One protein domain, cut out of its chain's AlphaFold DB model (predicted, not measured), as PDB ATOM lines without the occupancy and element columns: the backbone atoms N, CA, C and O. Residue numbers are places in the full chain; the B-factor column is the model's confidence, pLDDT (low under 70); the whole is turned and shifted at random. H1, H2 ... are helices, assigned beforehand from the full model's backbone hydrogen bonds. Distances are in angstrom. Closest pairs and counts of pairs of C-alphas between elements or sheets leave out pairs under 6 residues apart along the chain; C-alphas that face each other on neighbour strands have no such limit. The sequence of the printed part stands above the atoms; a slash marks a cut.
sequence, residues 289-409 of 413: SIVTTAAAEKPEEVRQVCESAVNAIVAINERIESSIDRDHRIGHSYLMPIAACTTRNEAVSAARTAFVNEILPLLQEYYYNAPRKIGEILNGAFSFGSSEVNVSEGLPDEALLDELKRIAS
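What this domain is: This is residues 289 to 409 of the 413 residues of the protein "AAA domain-containing protein" of Methanoregulaceae archaeon (UniProt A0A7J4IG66). Long helices H2 and H4 run side by side; H6 crosses both on one side, H1 and H3 pack on the other. H5 sits near their last residues. The printed part has 121 residues, six named helices, H1 to H6: all helix. It is compact, radius of gyration of the C-alphas 13.8 A, spanning 41 by 32 by 22 A.

How they stand to each other: H2, residues 300 to 323, touches H4, residues 344 to 366, with 301 to 309 alone, at a shallow tilt of 10 degrees, closest C-alphas Val 302 and Arg 344, 5.1 A. H6, residues 397 to 408, touches H2, closest C-alphas Ala 312 and Ala 408, 4.5 A. H1, residues 289 to 294, H3, 336 to 340, and H5, 371 to 377, have every O i to N i+4 pair within hydrogen-bond range.

Where its parts are: H2, 34.6 A long, begins at C-alpha 300 (123.212, 157.237, 153.668); H6 ends at C-alpha 408 (120.080, 166.720, 136.688).

The domain as a whole: The printed part has no cut; residues 383 to 398 are under pLDDT 70.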
ATOM      1  N   SER A 289     121.181 151.538 137.169       92.56
ATOM      2  CA  SER A 289     120.573 150.924 138.353       92.56
ATOM      3  C   SER A 289     121.579 150.060 139.122       92.56
ATOM      4  O   SER A 289     121.565 150.053 140.352       92.56
ATOM      5  N   ILE A 290     122.551 149.468 138.419       91.94
ATOM      6  CA  ILE A 290     123.666 148.700 138.994       91.94
ATOM      7  C   ILE A 290     124.434 149.515 140.045       91.94
ATOM      8  O   ILE A 290     124.812 148.979 141.085       91.94
ATOM      9  N   VAL A 291     124.629 150.817 139.814       93.25
ATOM     10  CA  VAL A 291     125.340 151.706 140.747       93.25
ATOM     11  C   VAL A 291     124.529 151.882 142.029       93.25
ATOM     12  O   VAL A 291     125.071 151.780 143.128       93.25
ATOM     13  N   THR A 292     123.216 152.099 141.895       91.81
ATOM     14  CA  THR A 292     122.313 152.246 143.046       91.81
ATOM     15  C   THR A 292     122.174 150.946 143.835       91.81
ATOM     16  O   THR A 292     122.221 150.976 145.062       91.81
ATOM     17  N   THR A 293     122.103 149.797 143.156       92.50
ATOM     18  CA  THR A 293     122.064 148.476 143.794       92.50
ATOM     19  C   THR A 293     123.364 148.179 144.537       92.50
ATOM     20  O   THR A 293     123.319 147.765 145.690       92.50
ATOM     21  N   ALA A 294     124.523 148.457 143.933       91.06
ATOM     22  CA  ALA A 294     125.823 148.271 144.580       91.06
ATOM     23  C   ALA A 294     126.018 149.186 145.804       91.06
ATOM     24  O   ALA A 294     126.728 148.828 146.743       91.06
ATOM     25  N   ALA A 295     125.376 150.356 145.810       92.50
ATOM     26  CA  ALA A 295     125.410 151.292 146.926       92.50
ATOM     27  C   ALA A 295     124.327 151.033 147.995       92.50
ATOM     28  O   ALA A 295     124.336 151.712 149.018       92.50
ATOM     29  N   ALA A 296     123.407 150.079 147.803       92.38
ATOM     30  CA  ALA A 296     122.213 149.924 148.643       92.38
ATOM     31  C   ALA A 296     122.522 149.707 150.137       92.38
ATOM     32  O   ALA A 296     121.824 150.243 150.995       92.38
ATOM     33  N   GLU A 297     123.596 148.977 150.447       93.06
ATOM     34  CA  GLU A 297     124.034 148.689 151.822       93.06
ATOM     35  C   GLU A 297     125.047 149.715 152.371       93.06
ATOM     36  O   GLU A 297     125.590 149.548 153.464       93.06
ATOM     37  N   LYS A 298     125.338 150.784 151.619       94.00
ATOM     38  CA  LYS A 298     126.304 151.819 152.014       94.00
ATOM     39  C   LYS A 298     125.671 152.867 152.941       94.00
ATOM     40  O   LYS A 298     124.445 153.037 152.943       94.00
ATOM     41  N   PRO A 299     126.491 153.616 153.710       96.44
ATOM     42  CA  PRO A 299     126.006 154.740 154.507       96.44
ATOM     43  C   PRO A 299     125.157 155.707 153.675       96.44
ATOM     44  O   PRO A 299     125.409 155.900 152.484       96.44
ATOM     45  N   GLU A 300     124.150 156.306 154.309       96.06
ATOM     46  CA  GLU A 300     123.212 157.237 153.668       96.06
ATOM     47  C   GLU A 300     123.940 158.353 152.911       96.06
ATOM     48  O   GLU A 300     123.598 158.677 151.778       96.06
ATOM     49  N   GLU A 301     125.017 158.879 153.487       94.56
ATOM     50  CA  GLU A 301     125.796 159.950 152.880       94.56
ATOM     51  C   GLU A 301     126.497 159.514 151.587       94.56
ATOM     52  O   GLU A 301     126.662 160.332 150.689       94.56
ATOM     53  N   VAL A 302     126.900 158.242 151.469       95.19
ATOM     54  CA  VAL A 302     127.481 157.681 150.235       95.19
ATOM     55  C   VAL A 302     126.382 157.451 149.200       95.19
ATOM     56  O   VAL A 302     126.558 157.810 148.035       95.19
ATOM     57  N   ARG A 303     125.228 156.918 149.625       95.75
ATOM     58  CA  ARG A 303     124.065 156.704 148.750       95.75
ATOM     59  C   ARG A 303     123.601 158.003 148.092       95.75
ATOM     60  O   ARG A 303     123.429 158.023 146.878       95.75
ATOM     61  N   GLN A 304     123.545 159.103 148.841       94.94
ATOM     62  CA  GLN A 304     123.194 160.428 148.309       94.94
ATOM     63  C   GLN A 304     124.163 160.930 147.225       94.94
ATOM     64  O   GLN A 304     123.737 161.568 146.254       94.94
ATOM     65  N   VAL A 305     125.465 160.648 147.359       95.50
ATOM     66  CA  VAL A 305     126.449 160.997 146.321       95.50
ATOM     67  C   VAL A 305     126.251 160.135 145.076       95.50
ATOM     68  O   VAL A 305     126.224 160.674 143.968       95.50
ATOM     69  N   CYS A 306     126.048 158.823 145.246       95.81
ATOM     70  CA  CYS A 306     125.739 157.911 144.143       95.81
ATOM     71  C   CYS A 306     124.479 158.345 143.381       95.81
ATOM     72  O   CYS A 306     124.514 158.434 142.158       95.81
ATOM     73  N   GLU A 307     123.392 158.661 144.083       95.88
ATOM     74  CA  GLU A 307     122.137 159.122 143.478       95.88
ATOM     75  C   GLU A 307     122.323 160.427 142.697       95.88
ATOM     76  O   GLU A 307     121.863 160.542 141.561       95.88
ATOM     77  N   SER A 308     123.054 161.392 143.263       95.50
ATOM     78  CA  SER A 308     123.350 162.662 142.584       95.50
ATOM     79  C   SER A 308     124.147 162.441 141.293       95.50
ATOM     80  O   SER A 308     123.820 163.016 140.255       95.50
ATOM     81  N   ALA A 309     125.160 161.571 141.337       96.62
ATOM     82  CA  ALA A 309     125.965 161.209 140.174       96.62
ATOM     83  C   ALA A 309     125.149 160.455 139.109       96.62
ATOM     84  O   ALA A 309     125.244 160.770 137.924       96.62
ATOM     85  N   VAL A 310     124.316 159.493 139.520       97.50
ATOM     86  CA  VAL A 310     123.441 158.728 138.620       97.50
ATOM     87  C   VAL A 310     122.455 159.652 137.912       97.50
ATOM     88  O   VAL A 310     122.377 159.616 136.686       97.50
ATOM     89  N   ASN A 311     121.763 160.526 138.647       97.00
ATOM     90  CA  ASN A 311     120.799 161.466 138.070       97.00
ATOM     91  C   ASN A 311     121.458 162.423 137.066       97.00
ATOM     92  O   ASN A 311     120.891 162.697 136.008       97.00
ATOM     93  N   ALA A 312     122.678 162.884 137.355       96.94
ATOM     94  CA  ALA A 312     123.445 163.695 136.419       96.94
ATOM     95  C   ALA A 312     123.766 162.926 135.122       96.94
ATOM     96  O   ALA A 312     123.580 163.469 134.034       96.94
ATOM     97  N   ILE A 313     124.191 161.657 135.206       97.38
ATOM     98  CA  ILE A 313     124.480 160.839 134.013       97.38
ATOM     99  C   ILE A 313     123.217 160.483 133.229       97.38
ATOM    100  O   ILE A 313     123.275 160.467 132.001       97.38
ATOM    101  N   VAL A 314     122.075 160.252 133.886       97.38
ATOM    102  CA  VAL A 314     120.781 160.083 133.196       97.38
ATOM    103  C   VAL A 314     120.495 161.306 132.322       97.38
ATOM    104  O   VAL A 314     120.330 161.159 131.111       97.38
ATOM    105  N   ALA A 315     120.538 162.508 132.903       96.94
ATOM    106  CA  ALA A 315     120.272 163.748 132.174       96.94
ATOM    107  C   ALA A 315     121.295 164.002 131.050       96.94
ATOM    108  O   ALA A 315     120.931 164.414 129.948       96.94
ATOM    109  N   ILE A 316     122.580 163.718 131.294       96.62
ATOM    110  CA  ILE A 316     123.624 163.796 130.261       96.62
ATOM    111  C   ILE A 316     123.320 162.826 129.113       96.62
ATOM    112  O   ILE A 316     123.394 163.226 127.955       96.62
ATOM    113  N   ASN A 317     122.948 161.580 129.408       97.12
ATOM    114  CA  ASN A 317     122.663 160.564 128.395       97.12
ATOM    115  C   ASN A 317     121.447 160.911 127.535       97.12
ATOM    116  O   ASN A 317     121.518 160.740 126.321       97.12
ATOM    117  N   GLU A 318     120.378 161.450 128.124       96.31
ATOM    118  CA  GLU A 318     119.206 161.932 127.378       96.31
ATOM    119  C   GLU A 318     119.578 163.060 126.402       96.31
ATOM    120  O   GLU A 318     119.157 163.073 125.239       96.31
ATOM    121  N   ARG A 319     120.424 163.994 126.854       96.38
ATOM    122  CA  ARG A 319     120.906 165.105 126.024       96.38
ATOM    123  C   ARG A 319     121.886 164.633 124.947       96.38
ATOM    124  O   ARG A 319     121.809 165.120 123.821       96.38
ATOM    125  N   ILE A 320     122.774 163.678 125.247       95.19
ATOM    126  CA  ILE A 320     123.667 163.057 124.252       95.19
ATOM    127  C   ILE A 320     122.849 162.337 123.181       95.19
ATOM    128  O   ILE A 320     123.103 162.548 122.000       95.19
ATOM    129  N   GLU A 321     121.859 161.534 123.572       94.62
ATOM    130  CA  GLU A 321     121.034 160.766 122.636       94.62
ATOM    131  C   GLU A 321     120.234 161.679 121.699       94.62
ATOM    132  O   GLU A 321     120.104 161.388 120.512       94.62
ATOM    133  N   SER A 322     119.784 162.831 122.204       94.19
ATOM    134  CA  SER A 322     119.102 163.856 121.406       94.19
ATOM    135  C   SER A 322     120.038 164.648 120.481       94.19
ATOM    136  O   SER A 322     119.590 165.198 119.475       94.19
ATOM    137  N   SER A 323     121.324 164.754 120.828       93.12
ATOM    138  CA  SER A 323     122.309 165.614 120.153       93.12
ATOM    139  C   SER A 323     123.197 164.863 119.152       93.12
ATOM    140  O   SER A 323     123.567 165.424 118.115       93.12
ATOM    141  N   ILE A 324     123.548 163.609 119.454       90.69
ATOM    142  CA  ILE A 324     124.383 162.727 118.631       90.69
ATOM    143  C   ILE A 324     123.597 161.455 118.296       90.69
ATOM    144  O   ILE A 324     122.997 161.375 117.228       90.69
ATOM    145  N   ASP A 325     123.621 160.466 119.193       90.88
ATOM    146  CA  ASP A 325     122.929 159.186 119.082       90.88
ATOM    147  C   ASP A 325     123.023 158.406 120.411       90.88
ATOM    148  O   ASP A 325     123.704 158.798 121.365       90.88
ATOM    149  N   ARG A 326     122.347 157.257 120.462       91.50
ATOM    150  CA  ARG A 326     122.329 156.343 121.613       91.50
ATOM    151  C   ARG A 326     123.656 155.613 121.876       91.50
ATOM    152  O   ARG A 326     123.832 155.066 122.968       91.50
ATOM    153  N   ASP A 327     124.545 155.537 120.888       90.25
ATOM    154  CA  ASP A 327     125.819 154.817 120.974       90.25
ATOM    155  C   ASP A 327     126.884 155.637 121.714       90.25
ATOM    156  O   ASP A 327     127.805 155.059 122.281       90.25
ATOM    157  N   HIS A 328     126.708 156.957 121.814       93.88
ATOM    158  CA  HIS A 328     127.580 157.855 122.579       93.88
ATOM    159  C   HIS A 328     127.199 157.996 124.059       93.88
ATOM    160  O   HIS A 328     127.839 158.751 124.788       93.88
ATOM    161  N   ARG A 329     126.175 157.284 124.544       95.81
ATOM    162  CA  ARG A 329     125.801 157.340 125.967       95.81
ATOM    163  C   ARG A 329     126.956 156.893 126.876       95.81
ATOM    164  O   ARG A 329     127.811 156.100 126.505       95.81
ATOM    165  N   ILE A 330     126.975 157.389 128.100       96.38
ATOM    166  CA  ILE A 330     127.986 157.093 129.110       96.38
ATOM    167  C   ILE A 330     127.497 155.932 129.976       96.38
ATOM    168  O   ILE A 330     126.394 155.976 130.528       96.38
ATOM    169  N   GLY A 331     128.307 154.878 130.069       95.75
ATOM    170  CA  GLY A 331     128.007 153.691 130.864       95.75
ATOM    171  C   GLY A 331     128.216 153.854 132.374       95.75
ATOM    172  O   GLY A 331     128.821 154.808 132.853       95.75
ATOM    173  N   HIS A 332     127.727 152.881 133.142       95.25
ATOM    174  CA  HIS A 332     127.781 152.887 134.609       95.25
ATOM    175  C   HIS A 332     129.180 152.672 135.199       95.25
ATOM    176  O   HIS A 332     129.388 152.994 136.368       95.25
ATOM    177  N   SER A 333     130.154 152.144 134.441       95.56
ATOM    178  CA  SER A 333     131.472 151.795 134.993       95.56
ATOM    179  C   SER A 333     132.205 152.987 135.605       95.56
ATOM    180  O   SER A 333     132.907 152.807 136.594       95.56
ATOM    181  N   TYR A 334     132.002 154.189 135.054       96.12
ATOM    182  CA  TYR A 334     132.574 155.440 135.562       96.12
ATOM    183  C   TYR A 334     132.122 155.755 136.997       96.12
ATOM    184  O   TYR A 334     132.852 156.388 137.751       96.12
ATOM    185  N   LEU A 335     130.928 155.300 137.396       96.69
ATOM    186  CA  LEU A 335     130.356 155.575 138.717       96.69
ATOM    187  C   LEU A 335     130.568 154.429 139.720       96.69
ATOM    188  O   LEU A 335     130.372 154.624 140.919       96.69
ATOM    189  N   MET A 336     130.990 153.244 139.266       95.69
ATOM    190  CA  MET A 336     131.236 152.092 140.146       95.69
ATOM    191  C   MET A 336     132.250 152.364 141.272       95.69
ATOM    192  O   MET A 336     132.021 151.870 142.378       95.69
ATOM    193  N   PRO A 337     133.327 153.157 141.075       96.00
ATOM    194  CA  PRO A 337     134.224 153.529 142.169       96.00
ATOM    195  C   PRO A 337     133.518 154.260 143.317       96.00
ATOM    196  O   PRO A 337     133.858 154.029 144.472       96.00
ATOM    197  N   ILE A 338     132.500 155.078 143.019       95.00
ATOM    198  CA  ILE A 338     131.709 155.806 144.025       95.00
ATOM    199  C   ILE A 338     130.939 154.808 144.900       95.00
ATOM    200  O   ILE A 338     130.964 154.898 146.127       95.00
ATOM    201  N   ALA A 339     130.311 153.808 144.272       91.94
ATOM    202  CA  ALA A 339     129.575 152.758 144.974       91.94
ATOM    203  C   ALA A 339     130.487 151.849 145.820       91.94
ATOM    204  O   ALA A 339     130.021 151.217 146.763       91.94
ATOM    205  N   ALA A 340     131.791 151.792 145.532       93.06
ATOM    206  CA  ALA A 340     132.749 151.030 146.330       93.06
ATOM    207  C   ALA A 340     133.161 151.740 147.636       93.06
ATOM    208  O   ALA A 340     133.597 151.063 148.571       93.06
ATOM    209  N   CYS A 341     132.990 153.063 147.732       95.88
ATOM    210  CA  CYS A 341     133.417 153.874 148.875       95.88
ATOM    211  C   CYS A 341     132.713 153.501 150.191       95.88
ATOM    212  O   CYS A 341     131.669 152.837 150.215       95.88
ATOM    213  N   THR A 342     133.306 153.934 151.308       95.31
ATOM    214  CA  THR A 342     132.764 153.713 152.661       95.31
ATOM    215  C   THR A 342     132.435 155.006 153.391       95.31
ATOM    216  O   THR A 342     131.602 154.999 154.293       95.31
ATOM    217  N   THR A 343     133.036 156.126 152.984       96.31
ATOM    218  CA  THR A 343     132.783 157.444 153.573       96.31
ATOM    219  C   THR A 343     132.318 158.453 152.526       96.31
ATOM    220  O   THR A 343     132.614 158.326 151.336       96.31
ATOM    221  N   ARG A 344     131.617 159.502 152.974       94.62
ATOM    222  CA  ARG A 344     131.172 160.604 152.108       94.62
ATOM    223  C   ARG A 344     132.331 161.267 151.361       94.62
ATOM    224  O   ARG A 344     132.215 161.512 150.169       94.62
ATOM    225  N   ASN A 345     133.440 161.546 152.045       93.06
ATOM    226  CA  ASN A 345     134.577 162.251 151.446       93.06
ATOM    227  C   ASN A 345     135.233 161.422 150.331       93.06
ATOM    228  O   ASN A 345     135.563 161.960 149.276       93.06
ATOM    229  N   GLU A 346     135.364 160.106 150.529       94.88
ATOM    230  CA  GLU A 346     135.813 159.186 149.477       94.88
ATOM    231  C   GLU A 346     134.862 159.211 148.278       94.88
ATOM    232  O   GLU A 346     135.318 159.341 147.145       94.88
ATOM    233  N   ALA A 347     133.550 159.143 148.527       95.56
ATOM    234  CA  ALA A 347     132.541 159.140 147.472       95.56
ATOM    235  C   ALA A 347     132.544 160.446 146.660       95.56
ATOM    236  O   ALA A 347     132.488 160.402 145.433       95.56
ATOM    237  N   VAL A 348     132.662 161.608 147.315       94.06
ATOM    238  CA  VAL A 348     132.751 162.908 146.626       94.06
ATOM    239  C   VAL A 348     134.041 163.015 145.808       94.06
ATOM    240  O   VAL A 348     134.004 163.465 144.664       94.06
ATOM    241  N   SER A 349     135.169 162.549 146.345       91.81
ATOM    242  CA  SER A 349     136.444 162.512 145.618       91.81
ATOM    243  C   SER A 349     136.397 161.573 144.402       91.81
ATOM    244  O   SER A 349     136.855 161.923 143.308       91.81
ATOM    245  N   ALA A 350     135.766 160.403 144.547       94.62
ATOM    246  CA  ALA A 350     135.534 159.474 143.446       94.62
ATOM    247  C   ALA A 350     134.609 160.082 142.380       94.62
ATOM    248  O   ALA A 350     134.916 160.009 141.191       94.62
ATOM    249  N   ALA A 351     133.528 160.754 142.790       94.38
ATOM    250  CA  ALA A 351     132.629 161.462 141.883       94.38
ATOM    251  C   ALA A 351     133.356 162.583 141.127       94.38
ATOM    252  O   ALA A 351     133.193 162.717 139.916       94.38
ATOM    253  N   ARG A 352     134.216 163.348 141.809       91.69
ATOM    254  CA  ARG A 352     135.056 164.366 141.170       91.69
ATOM    255  C   ARG A 352     135.916 163.753 140.079       91.69
ATOM    256  O   ARG A 352     135.917 164.260 138.964       91.69
ATOM    257  N   THR A 353     136.616 162.671 140.407       92.19
ATOM    258  CA  THR A 353     137.499 161.975 139.466       92.19
ATOM    259  C   THR A 353     136.708 161.493 138.251       92.19
ATOM    260  O   THR A 353     137.069 161.811 137.121       92.19
ATOM    261  N   ALA A 354     135.565 160.836 138.472       94.69
ATOM    262  CA  ALA A 354     134.705 160.357 137.396       94.69
ATOM    263  C   ALA A 354     134.249 161.498 136.467       94.69
ATOM    264  O   ALA A 354     134.399 161.409 135.250       94.69
ATOM    265  N   PHE A 355     133.722 162.596 137.018       93.12
ATOM    266  CA  PHE A 355     133.169 163.679 136.201       93.12
ATOM    267  C   PHE A 355     134.241 164.540 135.531       93.12
ATOM    268  O   PHE A 355     134.134 164.843 134.345       93.12
ATOM    269  N   VAL A 356     135.275 164.930 136.275       89.12
ATOM    270  CA  VAL A 356     136.283 165.894 135.814       89.12
ATOM    271  C   VAL A 356     137.372 165.225 134.984       89.12
ATOM    272  O   VAL A 356     137.797 165.796 133.983       89.12
ATOM    273  N   ASN A 357     137.839 164.039 135.383       89.44
ATOM    274  CA  ASN A 357     138.992 163.394 134.753       89.44
ATOM    275  C   ASN A 357     138.616 162.356 133.693       89.44
ATOM    276  O   ASN A 357     139.468 162.030 132.870       89.44
ATOM    277  N   GLU A 358     137.379 161.857 133.681       93.62
ATOM    278  CA  GLU A 358     136.964 160.815 132.733       93.62
ATOM    279  C   GLU A 358     135.816 161.274 131.823       93.62
ATOM    280  O   GLU A 358     135.972 161.331 130.603       93.62
ATOM    281  N   ILE A 359     134.677 161.664 132.400       94.50
ATOM    282  CA  ILE A 359     133.467 162.018 131.644       94.50
ATOM    283  C   ILE A 359     133.646 163.313 130.855       94.50
ATOM    284  O   ILE A 359     133.284 163.374 129.683       94.50
ATOM    285  N   LEU A 360     134.194 164.361 131.465       91.31
ATOM    286  CA  LEU A 360     134.350 165.637 130.779       91.31
ATOM    287  C   LEU A 360     135.328 165.555 129.588       91.31
ATOM    288  O   LEU A 360     134.953 166.029 128.513       91.31
ATOM    289  N   PRO A 361     136.517 164.929 129.699       90.62
ATOM    290  CA  PRO A 361     137.365 164.657 128.539       90.62
ATOM    291  C   PRO A 361     136.661 163.833 127.452       90.62
ATOM    292  O   PRO A 361     136.781 164.156 126.270       90.62
ATOM    293  N   LEU A 362     135.858 162.833 127.829       92.94
ATOM    294  CA  LEU A 362     135.054 162.063 126.873       92.94
ATOM    295  C   LEU A 362     134.042 162.952 126.128       92.94
ATOM    296  O   LEU A 362     133.908 162.867 124.908       92.94
ATOM    297  N   LEU A 363     133.361 163.862 126.833       92.81
ATOM    298  CA  LEU A 363     132.463 164.839 126.211       92.81
ATOM    299  C   LEU A 363     133.210 165.804 125.278       92.81
ATOM    300  O   LEU A 363     132.673 166.169 124.232       92.81
ATOM    301  N   GLN A 364     134.437 166.206 125.619       90.31
ATOM    302  CA  GLN A 364     135.279 167.026 124.741       90.31
ATOM    303  C   GLN A 364     135.638 166.295 123.442       90.31
ATOM    304  O   GLN A 364     135.700 166.928 122.387       90.31
ATOM    305  N   GLU A 365     135.827 164.977 123.496       90.38
ATOM    306  CA  GLU A 365     136.041 164.150 122.307       90.38
ATOM    307  C   GLU A 365     134.765 164.033 121.459       90.38
ATOM    308  O   GLU A 365     134.797 164.211 120.237       90.38
ATOM    309  N   TYR A 366     133.615 163.801 122.097       91.75
ATOM    310  CA  TYR A 366     132.325 163.719 121.406       91.75
ATOM    311  C   TYR A 366     131.951 165.031 120.710       91.75
ATOM    312  O   TYR A 366     131.510 165.025 119.557       91.75
ATOM    313  N   TYR A 367     132.171 166.154 121.393       90.06
ATOM    314  CA  TYR A 367     131.856 167.507 120.942       90.06
ATOM    315  C   TYR A 367     133.124 168.293 120.598       90.06
ATOM    316  O   TYR A 367     133.318 169.428 121.048       90.06
ATOM    317  N   TYR A 368     133.978 167.692 119.768       86.62
ATOM    318  CA  TYR A 368     135.223 168.305 119.314       86.62
ATOM    319  C   TYR A 368     134.995 169.717 118.745       86.62
ATOM    320  O   TYR A 368     134.138 169.927 117.883       86.62
ATOM    321  N   ASN A 369     135.767 170.692 119.237       83.50
ATOM    322  CA  ASN A 369     135.650 172.119 118.903       83.50
ATOM    323  C   ASN A 369     134.248 172.737 119.122       83.50
ATOM    324  O   ASN A 369     133.917 173.753 118.508       83.50
ATOM    325  N   ALA A 370     133.423 172.171 120.012       87.38
ATOM    326  CA  ALA A 370     132.073 172.662 120.301       87.38
ATOM    327  C   ALA A 370     131.808 172.854 121.814       87.38
ATOM    328  O   ALA A 370     130.889 172.241 122.360       87.38
ATOM    329  N   PRO A 371     132.535 173.757 122.506       83.88
ATOM    330  CA  PRO A 371     132.401 173.954 123.956       83.88
ATOM    331  C   PRO A 371     130.999 174.406 124.389       83.88
ATOM    332  O   PRO A 371     130.538 174.031 125.462       83.88
ATOM    333  N   ARG A 372     130.277 175.151 123.536       86.69
ATOM    334  CA  ARG A 372     128.878 175.534 123.801       86.69
ATOM    335  C   ARG A 372     127.961 174.320 123.932       86.69
ATOM    336  O   ARG A 372     127.161 174.278 124.855       86.69
ATOM    337  N   LYS A 373     128.138 173.315 123.064       88.81
ATOM    338  CA  LYS A 373     127.364 172.071 123.138       88.81
ATOM    339  C   LYS A 373     127.657 171.319 124.429       88.81
ATOM    340  O   LYS A 373     126.732 170.826 125.048       88.81
ATOM    341  N   ILE A 374     128.915 171.275 124.874       89.81
ATOM    342  CA  ILE A 374     129.257 170.654 126.164       89.81
ATOM    343  C   ILE A 374     128.524 171.370 127.306       89.81
ATOM    344  O   ILE A 374     127.917 170.708 128.143       89.81
ATOM    345  N   GLY A 375     128.498 172.707 127.295       88.50
ATOM    346  CA  GLY A 375     127.710 173.498 128.241       88.50
ATOM    347  C   GLY A 375     126.215 173.158 128.213       88.50
ATOM    348  O   GLY A 375     125.619 172.984 129.268       88.50
ATOM    349  N   GLU A 376     125.620 172.989 127.032       90.56
ATOM    350  CA  GLU A 376     124.222 172.550 126.881       90.56
ATOM    351  C   GLU A 376     123.999 171.137 127.457       90.56
ATOM    352  O   GLU A 376     123.048 170.920 128.209       90.56
ATOM    353  N   ILE A 377     124.900 170.185 127.178       93.12
ATOM    354  CA  ILE A 377     124.837 168.815 127.723       93.12
ATOM    355  C   ILE A 377     124.929 168.816 129.255       93.12
ATOM    356  O   ILE A 377     124.227 168.049 129.919       93.12
ATOM    357  N   LEU A 378     125.749 169.696 129.829       91.94
ATOM    358  CA  LEU A 378     125.921 169.829 131.277       91.94
ATOM    359  C   LEU A 378     124.944 170.827 131.924       91.94
ATOM    360  O   LEU A 378     125.061 171.105 133.110       91.94
ATOM    361  N   ASN A 379     123.968 171.369 131.192       90.81
ATOM    362  CA  ASN A 379     123.029 172.383 131.698       90.81
ATOM    363  C   ASN A 379     123.716 173.613 132.342       90.81
ATOM    364  O   ASN A 379     123.346 174.107 133.415       90.81
ATOM    365  N   GLY A 380     124.794 174.080 131.710       82.94
ATOM    366  CA  GLY A 380     125.622 175.189 132.184       82.94
ATOM    367  C   GLY A 380     126.409 174.892 133.464       82.94
ATOM    368  O   GLY A 380     126.969 175.826 134.035       82.94
ATOM    369  N   ALA A 381     126.426 173.636 133.923       83.00
ATOM    370  CA  ALA A 381     127.276 173.196 135.016       83.00
ATOM    371  C   ALA A 381     128.737 173.122 134.572       83.00
ATOM    372  O   ALA A 381     129.009 172.780 133.422       83.00
ATOM    373  N   PHE A 382     129.656 173.390 135.500       74.69
ATOM    374  CA  PHE A 382     131.083 173.623 135.253       74.69
ATOM    375  C   PHE A 382     131.319 174.828 134.320       74.69
ATOM    376  O   PHE A 382     130.835 174.908 133.197       74.69
ATOM    377  N   SER A 383     132.055 175.835 134.783       67.12
ATOM    378  CA  SER A 383     132.220 177.089 134.039       67.12
ATOM    379  C   SER A 383     133.003 176.883 132.731       67.12
ATOM    380  O   SER A 383     134.205 176.632 132.742       67.12
ATOM    381  N   PHE A 384     132.354 177.055 131.579       56.38
ATOM    382  CA  PHE A 384     133.022 177.012 130.275       56.38
ATOM    383  C   PHE A 384     133.465 178.420 129.857       56.38
ATOM    384  O   PHE A 384     132.633 179.292 129.604       56.38
ATOM    385  N   GLY A 385     134.777 178.666 129.789       50.41
ATOM    386  CA  GLY A 385     135.311 179.893 129.195       50.41
ATOM    387  C   GLY A 385     135.054 179.936 127.684       50.41
ATOM    388  O   GLY A 385     134.708 178.932 127.066       50.41
ATOM    389  N   SER A 386     135.262 181.094 127.051       46.97
ATOM    390  CA  SER A 386     135.001 181.303 125.613       46.97
ATOM    391  C   SER A 386     135.822 180.416 124.659       46.97
ATOM    392  O   SER A 386     135.519 180.384 123.467       46.97
ATOM    393  N   SER A 387     136.840 179.710 125.157       44.72
ATOM    394  CA  SER A 387     137.742 178.872 124.353       44.72
ATOM    395  C   SER A 387     138.268 177.611 125.052       44.72
ATOM    396  O   SER A 387     138.777 176.736 124.361       44.72
ATOM    397  N   GLU A 388     138.127 177.476 126.376       52.34
ATOM    398  CA  GLU A 388     138.632 176.331 127.146       52.34
ATOM    399  C   GLU A 388     137.647 175.932 128.249       52.34
ATOM    400  O   GLU A 388     136.953 176.773 128.833       52.34
ATOM    401  N   VAL A 389     137.586 174.629 128.530       50.97
ATOM    402  CA  VAL A 389     136.833 174.108 129.668       50.97
ATOM    403  C   VAL A 389     137.625 174.396 130.940       50.97
ATOM    404  O   VAL A 389     138.575 173.686 131.254       50.97
ATOM    405  N   ASN A 390     137.237 175.436 131.676       53.81
ATOM    406  CA  ASN A 390     137.816 175.742 132.977       53.81
ATOM    407  C   ASN A 390     137.033 174.992 134.056       53.81
ATOM    408  O   ASN A 390     136.183 175.565 134.738       53.81
ATOM    409  N   VAL A 391     137.336 173.706 134.256       55.47
ATOM    410  CA  VAL A 391     137.075 173.136 135.583       55.47
ATOM    411  C   VAL A 391     138.105 173.777 136.489       55.47
ATOM    412  O   VAL A 391     139.287 173.462 136.384       55.47
ATOM    413  N   SER A 392     137.685 174.747 137.299       49.66
ATOM    414  CA  SER A 392     138.597 175.424 138.210       49.66
ATOM    415  C   SER A 392     139.344 174.377 139.036       49.66
ATOM    416  O   SER A 392     138.736 173.581 139.760       49.66
ATOM    417  N   GLU A 393     140.671 174.355 138.905       45.47
ATOM    418  CA  GLU A 393     141.541 173.681 139.861       45.47
ATOM    419  C   GLU A 393     141.160 174.217 141.252       45.47
ATOM    420  O   GLU A 393     141.441 175.367 141.581       45.47
ATOM    421  N   GLY A 394     140.416 173.427 142.036       53.22
ATOM    422  CA  GLY A 394     139.956 173.821 143.373       53.22
ATOM    423  C   GLY A 394     138.451 174.018 143.584       53.22
ATOM    424  O   GLY A 394     138.088 174.575 144.617       53.22
ATOM    425  N   LEU A 395     137.561 173.561 142.689       62.25
ATOM    426  CA  LEU A 395     136.119 173.441 142.998       62.25
ATOM    427  C   LEU A 395     135.937 172.709 144.347       62.25
ATOM    428  O   LEU A 395     136.361 171.559 144.428       62.25
ATOM    429  N   PRO A 396     135.345 173.301 145.399       67.81
ATOM    430  CA  PRO A 396     135.156 172.619 146.683       67.81
ATOM    431  C   PRO A 396     134.293 171.357 146.555       67.81
ATOM    432  O   PRO A 396     133.465 171.255 145.653       67.81
ATOM    433  N   ASP A 397     134.472 170.391 147.455       69.75
ATOM    434  CA  ASP A 397     133.717 169.124 147.459       69.75
ATOM    435  C   ASP A 397     132.198 169.328 147.570       69.75
ATOM    436  O   ASP A 397     131.428 168.630 146.913       69.75
ATOM    437  N   GLU A 398     131.753 170.333 148.329       69.94
ATOM    438  CA  GLU A 398     130.330 170.682 148.414       69.94
ATOM    439  C   GLU A 398     129.795 171.291 147.113       69.94
ATOM    440  O   GLU A 398     128.689 170.960 146.692       69.94
ATOM    441  N   ALA A 399     130.608 172.096 146.425       79.75
ATOM    442  CA  ALA A 399     130.215 172.721 145.166       79.75
ATOM    443  C   ALA A 399     130.023 171.688 144.042       79.75
ATOM    444  O   ALA A 399     129.171 171.877 143.181       79.75
ATOM    445  N   LEU A 400     130.748 170.561 144.067       84.50
ATOM    446  CA  LEU A 400     130.564 169.495 143.080       84.50
ATOM    447  C   LEU A 400     129.150 168.898 143.127       84.50
ATOM    448  O   LEU A 400     128.552 168.662 142.082       84.50
ATOM    449  N   LEU A 401     128.607 168.642 144.319       87.25
ATOM    450  CA  LEU A 401     127.273 168.046 144.450       87.25
ATOM    451  C   LEU A 401     126.179 168.992 143.944       87.25
ATOM    452  O   LEU A 401     125.190 168.528 143.377       87.25
ATOM    453  N   ASP A 402     126.364 170.300 144.111       88.94
ATOM    454  CA  ASP A 402     125.450 171.306 143.568       88.94
ATOM    455  C   ASP A 402     125.510 171.358 142.035       88.94
ATOM    456  O   ASP A 402     124.465 171.399 141.384       88.94
ATOM    457  N   GLU A 403     126.704 171.241 141.445       89.75
ATOM    458  CA  GLU A 403     126.868 171.106 139.991       89.75
ATOM    459  C   GLU A 403     126.193 169.827 139.460       89.75
ATOM    460  O   GLU A 403     125.459 169.883 138.474       89.75
ATOM    461  N   LEU A 404     126.339 168.679 140.137       92.62
ATOM    462  CA  LEU A 404     125.658 167.435 139.742       92.62
ATOM    463  C   LEU A 404     124.129 167.572 139.780       92.62
ATOM    464  O   LEU A 404     123.437 167.146 138.851       92.62
ATOM    465  N   LYS A 405     123.587 168.215 140.819       92.12
ATOM    466  CA  LYS A 405     122.148 168.504 140.909       92.12
ATOM    467  C   LYS A 405     121.692 169.463 139.813       92.12
ATOM    468  O   LYS A 405     120.620 169.265 139.247       92.12
ATOM    469  N   ARG A 406     122.504 170.469 139.475       91.88
ATOM    470  CA  ARG A 406     122.233 171.390 138.365       91.88
ATOM    471  C   ARG A 406     122.162 170.649 137.030       91.88
ATOM    472  O   ARG A 406     121.219 170.877 136.271       91.88
ATOM    473  N   ILE A 407     123.091 169.726 136.768       93.44
ATOM    474  CA  ILE A 407     123.060 168.875 135.568       93.44
ATOM    475  C   ILE A 407     121.745 168.098 135.498       93.44
ATOM    476  O   ILE A 407     121.144 168.044 134.427       93.44
ATOM    477  N   ALA A 408     121.302 167.517 136.615       93.25
ATOM    478  CA  ALA A 408     120.080 166.720 136.688       93.25
ATOM    479  C   ALA A 408     118.781 167.546 136.620       93.25
ATOM    480  O   ALA A 408     117.721 166.996 136.334       93.25
ATOM    481  N   SER A 409     118.837 168.852 136.898       90.06
ATOM    482  CA  SER A 409     117.649 169.710 136.883       90.06
ATOM    483  C   SER A 409     117.068 169.882 135.473       90.06
ATOM    484  O   SER A 409     117.788 169.906 134.472       90.06
TER     485      SER A 409